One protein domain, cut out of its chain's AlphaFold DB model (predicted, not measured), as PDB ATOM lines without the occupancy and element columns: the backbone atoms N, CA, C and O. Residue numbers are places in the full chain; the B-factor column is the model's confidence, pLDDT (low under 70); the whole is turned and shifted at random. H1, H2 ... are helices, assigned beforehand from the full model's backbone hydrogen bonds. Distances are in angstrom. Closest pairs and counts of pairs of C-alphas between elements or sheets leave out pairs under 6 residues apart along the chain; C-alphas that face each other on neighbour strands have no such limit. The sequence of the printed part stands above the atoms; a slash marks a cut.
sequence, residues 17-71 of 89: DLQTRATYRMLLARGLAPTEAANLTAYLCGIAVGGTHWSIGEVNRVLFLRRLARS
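This is residues 17 to 71 of the 89 residues of an uncharacterized protein of Chloroflexi bacterium (UniProt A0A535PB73). H2 and H3 run the same way, staggered, with only the first turn of H3, residues 56 to 59, beside H2 and the rest of H3 running on past it, and H1 folds back over the two in the opposite direction, from H2 to the near part of H3. The far part of H3, residues 65 to 70, sticks out with Ser 71 as an arm that adds to the longest axis, while the loop of residues 45 to 55 swings wide on the side away from H1. The printed part has 55 residues with three named helices in the order H1, H2, H3 and no named strand; the class is all helix. It is compact, with a radius of gyration of the C-alphas of 11.0 A, and spans 36 by 26 by 15 A.

H3, residues 56 to 70, is the longest helix by residues. It touches H2, residues 34 to 44, with residues 56 to 59 alone. The closest C-alphas of H2 and H3 are those of Ala 38 and Ile 56, 5.0 A apart. H2 and H3 run the same way at a shallow tilt of 26 degrees, with their centres 14.6 A apart. H1, residues 17 to 29, touches H3, and the closest C-alphas are those of Asp 17 and Asn 60, 6.7 A apart. H1 and H3 run opposite ways at a shallow tilt of 21 degrees. H1 also touches H2, the closest C-alphas being those of Leu 27 and Ala 37, 5.5 A apart. H1 and H2 run opposite ways at a steep tilt of 47 degrees, centre to centre 9.6 A. The helix packing is mostly aligned, but only just: 2 of the 3 touching pairs stand at a shallow tilt. In H1, H2 and H3 every O i to N i+4 pair is within hydrogen-bond range.

H3 runs from C-alpha 56 at (-36.517, -15.340, 8.066) to C-alpha 70 at (-36.119, -29.948, 23.575), 21.3 A from first to last C-alpha. H1 begins at C-alpha 17, at (-43.424, -19.867, 14.479), and ends at Ala 29, 18.2 A on. H2 runs from Pro 34 to Leu 44 and is 15.3 A long.

The two C-alphas farthest apart are those of Gly 31 and Ser 71, 36.1 A. The first and last printed C-alphas, of Asp 17 and Ser 71, are 15.7 A apart. The link from H1 to H2, 4 residues, is tight; the link from H2 to H3, 11 residues, is long. Residues 65 to 71, of which 65 to 70 belong to H3, stand free. The printed part has no cut. The mean pLDDT of the printed part is 90.6, and residue 17 is under 70.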
ATOM      1  N   ASP A  17     -43.279 -20.176  15.908       69.81
ATOM      2  CA  ASP A  17     -43.424 -19.867  14.479       69.81
ATOM      3  C   ASP A  17     -44.446 -18.748  14.176       69.81
ATOM      4  O   ASP A  17     -44.161 -17.819  13.417       69.81
ATOM      5  N   LEU A  18     -45.622 -18.770  14.818       71.88
ATOM      6  CA  LEU A  18     -46.634 -17.723  14.643       71.88
ATOM      7  C   LEU A  18     -46.159 -16.387  15.217       71.88
ATOM      8  O   LEU A  18     -46.394 -15.344  14.600       71.88
ATOM      9  N   GLN A  19     -45.447 -16.425  16.346       82.75
ATOM     10  CA  GLN A  19     -44.842 -15.239  16.947       82.75
ATOM     11  C   GLN A  19     -43.735 -14.670  16.047       82.75
ATOM     12  O   GLN A  19     -43.759 -13.482  15.737       82.75
ATOM     13  N   THR A  20     -42.831 -15.510  15.540       90.75
ATOM     14  CA  THR A  20     -41.761 -15.116  14.612       90.75
ATOM     15  C   THR A  20     -42.325 -14.489  13.338       90.75
ATOM     16  O   THR A  20     -41.887 -13.412  12.928       90.75
ATOM     17  N   ARG A  21     -43.362 -15.094  12.743       90.44
ATOM     18  CA  ARG A  21     -44.022 -14.554  11.547       90.44
ATOM     19  C   ARG A  21     -44.712 -13.217  11.817       90.44
ATOM     20  O   ARG A  21     -44.622 -12.313  10.987       90.44
ATOM     21  N   ALA A  22     -45.406 -13.083  12.948       92.81
ATOM     22  CA  ALA A  22     -46.069 -11.838  13.326       92.81
ATOM     23  C   ALA A  22     -45.053 -10.707  13.552       92.81
ATOM     24  O   ALA A  22     -45.218  -9.622  12.992       92.81
ATOM     25  N   THR A  23     -43.968 -10.977  14.286       94.25
ATOM     26  CA  THR A  23     -42.879 -10.020  14.525       94.25
ATOM     27  C   THR A  23     -42.228  -9.576  13.218       94.25
ATOM     28  O   THR A  23     -42.133  -8.378  12.966       94.25
ATOM     29  N   TYR A  24     -41.860 -10.514  12.344       96.25
ATOM     30  CA  TYR A  24     -41.242 -10.191  11.058       96.25
ATOM     31  C   TYR A  24     -42.151  -9.323  10.174       96.25
ATOM     32  O   TYR A  24     -41.721  -8.296   9.651       96.25
ATOM     33  N   ARG A  25     -43.442  -9.671  10.065       96.88
ATOM     34  CA  ARG A  25     -44.413  -8.875   9.291       96.88
ATOM     35  C   ARG A  25     -44.627  -7.483   9.874       96.88
ATOM     36  O   ARG A  25     -44.749  -6.529   9.111       96.88
ATOM     37  N   MET A  26     -44.663  -7.359  11.200       97.69
ATOM     38  CA  MET A  26     -44.763  -6.061  11.865       97.69
ATOM     39  C   MET A  26     -43.556  -5.176  11.529       97.69
ATOM     40  O   MET A  26     -43.729  -3.989  11.275       97.69
ATOM     41  N   LEU A  27     -42.344  -5.736  11.507       97.25
ATOM     42  CA  LEU A  27     -41.124  -4.991  11.184       97.25
ATOM     43  C   LEU A  27     -41.093  -4.539   9.719       97.25
ATOM     44  O   LEU A  27     -40.777  -3.382   9.453       97.25
ATOM     45  N   LEU A  28     -41.517  -5.396   8.788       98.06
ATOM     46  CA  LEU A  28     -41.689  -5.005   7.384       98.06
ATOM     47  C   LEU A  28     -42.721  -3.883   7.223       98.06
ATOM     48  O   LEU A  28     -42.479  -2.918   6.507       98.06
ATOM     49  N   ALA A  29     -43.857  -3.970   7.922       97.81
ATOM     50  CA  ALA A  29     -44.888  -2.931   7.887       97.81
ATOM     51  C   ALA A  29     -44.405  -1.588   8.464       97.81
ATOM     52  O   ALA A  29     -44.945  -0.540   8.121       97.81
ATOM     53  N   ARG A  30     -43.379  -1.613   9.322       97.12
ATOM     54  CA  ARG A  30     -42.694  -0.422   9.845       97.12
ATOM     55  C   ARG A  30     -41.589   0.103   8.920       97.12
ATOM     56  O   ARG A  30     -40.955   1.093   9.266       97.12
ATOM     57  N   GLY A  31     -41.371  -0.531   7.768       97.50
ATOM     58  CA  GLY A  31     -40.439  -0.070   6.740       97.50
ATOM     59  C   GLY A  31     -39.016  -0.617   6.851       97.50
ATOM     60  O   GLY A  31     -38.147  -0.131   6.135       97.50
ATOM     61  N   LEU A  32     -38.756  -1.610   7.709       96.94
ATOM     62  CA  LEU A  32     -37.438  -2.253   7.748       96.94
ATOM     63  C   LEU A  32     -37.201  -3.059   6.471       96.94
ATOM     64  O   LEU A  32     -38.113  -3.725   5.966       96.94
ATOM     65  N   ALA A  33     -35.953  -3.076   6.000       96.81
ATOM     66  CA  ALA A  33     -35.574  -3.977   4.927       96.81
ATOM     67  C   ALA A  33     -35.734  -5.441   5.384       96.81
ATOM     68  O   ALA A  33     -35.544  -5.748   6.567       96.81
ATOM     69  N   PRO A  34     -36.023  -6.385   4.470       95.75
ATOM     70  CA  PRO A  34     -36.187  -7.801   4.809       95.75
ATOM     71  C   PRO A  34     -35.049  -8.380   5.657       95.75
ATOM     72  O   PRO A  34     -35.294  -9.060   6.653       95.75
ATOM     73  N   THR A  35     -33.806  -8.054   5.311       94.62
ATOM     74  CA  THR A  35     -32.612  -8.507   6.035       94.62
ATOM     75  C   THR A  35     -32.544  -7.932   7.454       94.62
ATOM     76  O   THR A  35     -32.235  -8.647   8.405       94.62
ATOM     77  N   GLU A  36     -32.876  -6.654   7.635       93.75
ATOM     78  CA  GLU A  36     -32.894  -5.998   8.950       93.75
ATOM     79  C   GLU A  36     -34.007  -6.565   9.833       93.75
ATOM     80  O   GLU A  36     -33.779  -6.900  10.996       93.75
ATOM     81  N   ALA A  37     -35.199  -6.744   9.259       96.88
ATOM     82  CA  ALA A  37     -36.335  -7.343   9.942       96.88
ATOM     83  C   ALA A  37     -36.025  -8.778  10.393       96.88
ATOM     84  O   ALA A  37     -36.383  -9.167  11.508       96.88
ATOM     85  N   ALA A  38     -35.330  -9.562   9.566       94.81
ATOM     86  CA  ALA A  38     -34.939 -10.926   9.900       94.81
ATOM     87  C   ALA A  38     -33.871 -10.969  11.006       94.81
ATOM     88  O   ALA A  38     -34.038 -11.714  11.970       94.81
ATOM     89  N   ASN A  39     -32.840 -10.121  10.937       94.69
ATOM     90  CA  ASN A  39     -31.822 -10.013  11.988       94.69
ATOM     91  C   ASN A  39     -32.412  -9.574  13.333       94.69
ATOM     92  O   ASN A  39     -32.092 -10.157  14.369       94.69
ATOM     93  N   LEU A  40     -33.304  -8.580  13.335       93.94
ATOM     94  CA  LEU A  40     -33.955  -8.129  14.564       93.94
ATOM     95  C   LEU A  40     -34.893  -9.203  15.129       93.94
ATOM     96  O   LEU A  40     -34.934  -9.417  16.338       93.94
ATOM     97  N   THR A  41     -35.596  -9.936  14.264       94.94
ATOM     98  CA  THR A  41     -36.394 -11.096  14.682       94.94
ATOM     99  C   THR A  41     -35.505 -12.179  15.310       94.94
ATOM    100  O   THR A  41     -35.835 -12.692  16.376       94.94
ATOM    101  N   ALA A  42     -34.348 -12.482  14.710       92.38
ATOM    102  CA  ALA A  42     -33.364 -13.423  15.250       92.38
ATOM    103  C   ALA A  42     -32.867 -12.998  16.643       92.38
ATOM    104  O   ALA A  42     -32.896 -13.802  17.578       92.38
ATOM    105  N   TYR A  43     -32.491 -11.723  16.795       91.94
ATOM    106  CA  TYR A  43     -32.065 -11.139  18.067       91.94
ATOM    107  C   TYR A  43     -33.141 -11.288  19.154       91.94
ATOM    108  O   TYR A  43     -32.858 -11.799  20.238       91.94
ATOM    109  N   LEU A  44     -34.397 -10.939  18.847       91.31
ATOM    110  CA  LEU A  44     -35.531 -11.083  19.773       91.31
ATOM    111  C   LEU A  44     -35.812 -12.544  20.156       91.31
ATOM    112  O   LEU A  44     -36.307 -12.818  21.247       91.31
ATOM    113  N   CYS A  45     -35.472 -13.491  19.284       89.62
ATOM    114  CA  CYS A  45     -35.568 -14.924  19.549       89.62
ATOM    115  C   CYS A  45     -34.324 -15.518  20.249       89.62
ATOM    116  O   CYS A  45     -34.228 -16.743  20.400       89.62
ATOM    117  N   GLY A  46     -33.354 -14.693  20.657       89.25
ATOM    118  CA  GLY A  46     -32.122 -15.146  21.307       89.25
ATOM    119  C   GLY A  46     -31.221 -15.961  20.373       89.25
ATOM    120  O   GLY A  46     -30.633 -16.970  20.779       89.25
ATOM    121  N   ILE A  47     -31.185 -15.602  19.091       90.12
ATOM    122  CA  ILE A  47     -30.244 -16.142  18.108       90.12
ATOM    123  C   ILE A  47     -29.174 -15.075  17.887       90.12
ATOM    124  O   ILE A  47     -29.488 -13.927  17.576       90.12
ATOM    125  N   ALA A  48     -27.910 -15.452  18.077       85.62
ATOM    126  CA  ALA A  48     -26.797 -14.536  17.875       85.62
ATOM    127  C   ALA A  48     -26.739 -14.082  16.408       85.62
ATOM    128  O   ALA A  48     -26.793 -14.897  15.483       85.62
ATOM    129  N   VAL A  49     -26.616 -12.774  16.201       79.69
ATOM    130  CA  VAL A  49     -26.366 -12.182  14.886       79.69
ATOM    131  C   VAL A  49     -24.853 -11.997  14.779       79.69
ATOM    132  O   VAL A  49     -24.280 -11.177  15.489       79.69
ATOM    133  N   GLY A  50     -24.199 -12.853  13.990       78.19
ATOM    134  CA  GLY A  50     -22.755 -12.801  13.741       78.19
ATOM    135  C   GLY A  50     -22.411 -11.939  12.524       78.19
ATOM    136  O   GLY A  50     -23.166 -11.044  12.153       78.19
ATOM    137  N   GLY A  51     -21.289 -12.240  11.862       77.25
ATOM    138  CA  GLY A  51     -20.850 -11.530  10.649       77.25
ATOM    139  C   GLY A  51     -21.725 -11.756   9.406       77.25
ATOM    140  O   GLY A  51     -21.580 -11.032   8.426       77.25
ATOM    141  N   THR A  52     -22.639 -12.728   9.447       81.44
ATOM    142  CA  THR A  52     -23.581 -13.028   8.361       81.44
ATOM    143  C   THR A  52     -24.998 -12.682   8.798       81.44
ATOM    144  O   THR A  52     -25.388 -12.945   9.938       81.44
ATOM    145  N   HIS A  53     -25.777 -12.103   7.888       89.12
ATOM    146  CA  HIS A  53     -27.177 -11.783   8.129       89.12
ATOM    147  C   HIS A  53     -28.071 -13.020   8.055       89.12
ATOM    148  O   HIS A  53     -27.818 -13.940   7.282       89.12
ATOM    149  N   TRP A  54     -29.156 -12.992   8.817       92.50
ATOM    150  CA  TRP A  54     -30.193 -14.008   8.806       92.50
ATOM    151  C   TRP A  54     -31.282 -13.675   7.791       92.50
ATOM    152  O   TRP A  54     -31.744 -12.539   7.698       92.50
ATOM    153  N   SER A  55     -31.767 -14.695   7.092       94.44
ATOM    154  CA  SER A  55     -33.086 -14.697   6.466       94.44
ATOM    155  C   SER A  55     -34.146 -15.219   7.439       94.44
ATOM    156  O   SER A  55     -33.865 -16.010   8.342       94.44
ATOM    157  N   ILE A  56     -35.412 -14.842   7.231       94.25
ATOM    158  CA  ILE A  56     -36.517 -15.340   8.066       94.25
ATOM    159  C   ILE A  56     -36.649 -16.875   8.014       94.25
ATOM    160  O   ILE A  56     -37.012 -17.506   9.006       94.25
ATOM    161  N   GLY A  57     -36.300 -17.491   6.879       92.50
ATOM    162  CA  GLY A  57     -36.310 -18.946   6.721       92.50
ATOM    163  C   GLY A  57     -35.263 -19.643   7.591       92.50
ATOM    164  O   GLY A  57     -35.549 -20.675   8.199       92.50
ATOM    165  N   GLU A  58     -34.068 -19.066   7.706       93.50
ATOM    166  CA  GLU A  58     -33.007 -19.596   8.565       93.50
ATOM    167  C   GLU A  58     -33.340 -19.431  10.052       93.50
ATOM    168  O   GLU A  58     -33.125 -20.363  10.830       93.50
ATOM    169  N   VAL A  59     -33.953 -18.304  10.436       93.50
ATOM    170  CA  VAL A  59     -34.476 -18.099  11.799       93.50
ATOM    171  C   VAL A  59     -35.479 -19.198  12.155       93.50
ATOM    172  O   VAL A  59     -35.312 -19.885  13.166       93.50
ATOM    173  N   ASN A  60     -36.477 -19.431  11.297       93.88
ATOM    174  CA  ASN A  60     -37.481 -20.475  11.515       93.88
ATOM    175  C   ASN A  60     -36.848 -21.868  11.622       93.88
ATOM    176  O   ASN A  60     -37.224 -22.652  12.495       93.88
ATOM    177  N   ARG A  61     -35.840 -22.172  10.793       92.88
ATOM    178  CA  ARG A  61     -35.115 -23.449  10.844       92.88
ATOM    179  C   ARG A  61     -34.412 -23.658  12.187       92.88
ATOM    180  O   ARG A  61     -34.545 -24.730  12.772       92.88
ATOM    181  N   VAL A  62     -33.705 -22.655  12.708       92.25
ATOM    182  CA  VAL A  62     -33.037 -22.756  14.020       92.25
ATOM    183  C   VAL A  62     -34.056 -22.948  15.143       92.25
ATOM    184  O   VAL A  62     -33.857 -23.787  16.026       92.25
ATOM    185  N   LEU A  63     -35.171 -22.214  15.115       90.75
ATOM    186  CA  LEU A  63     -36.231 -22.353  16.117       90.75
ATOM    187  C   LEU A  63     -36.892 -23.733  16.076       90.75
ATOM    188  O   LEU A  63     -37.155 -24.318  17.132       90.75
ATOM    189  N   PHE A  64     -37.090 -24.279  14.877       89.38
ATOM    190  CA  PHE A  64     -37.556 -25.645  14.680       89.38
ATOM    191  C   PHE A  64     -36.575 -26.671  15.263       89.38
ATOM    192  O   PHE A  64     -36.978 -27.496  16.083       89.38
ATOM    193  N   LEU A  65     -35.279 -26.570  14.949       89.88
ATOM    194  CA  LEU A  65     -34.249 -27.460  15.505       89.88
ATOM    195  C   LEU A  65     -34.192 -27.387  17.039       89.88
ATOM    196  O   LEU A  65     -34.177 -28.417  17.712       89.88
ATOM    197  N   ARG A  66     -34.263 -26.181  17.623       89.19
ATOM    198  CA  ARG A  66     -34.347 -25.991  19.085       89.19
ATOM    199  C   ARG A  66     -35.601 -26.628  19.684       89.19
ATOM    200  O   ARG A  66     -35.583 -27.068  20.834       89.19
ATOM    201  N   ARG A  67     -36.728 -26.616  18.965       87.69
ATOM    202  CA  ARG A  67     -37.965 -27.277  19.406       87.69
ATOM    203  C   ARG A  67     -37.816 -28.796  19.361       87.69
ATOM    204  O   ARG A  67     -38.189 -29.435  20.342       87.69
ATOM    205  N   LEU A  68     -37.242 -29.347  18.291       85.38
ATOM    206  CA  LEU A  68     -36.968 -30.780  18.166       85.38
ATOM    207  C   LEU A  68     -36.050 -31.282  19.281       85.38
ATOM    208  O   LEU A  68     -36.439 -32.204  19.999       85.38
ATOM    209  N   ALA A  69     -34.914 -30.610  19.497       81.81
ATOM    210  CA  ALA A  69     -33.949 -30.960  20.539       81.81
ATOM    211  C   ALA A  69     -34.592 -30.999  21.936       81.81
ATOM    212  O   ALA A  69     -34.440 -31.970  22.670       81.81
ATOM    213  N   ARG A  70     -35.397 -29.986  22.288       83.19
ATOM    214  CA  ARG A  70     -36.119 -29.948  23.575       83.19
ATOM    215  C   ARG A  70     -37.199 -31.017  23.712       83.19
ATOM    216  O   ARG A  70     -37.525 -31.402  24.825       83.19
ATOM    217  N   SER A  71     -37.793 -31.455  22.604       84.75
ATOM    218  CA  SER A  71     -38.860 -32.463  22.624       84.75
ATOM    219  C   SER A  71     -38.352 -33.901  22.755       84.75
ATOM    220  O   SER A  71     -39.166 -34.818  22.742       84.75
TER     221      SER A  71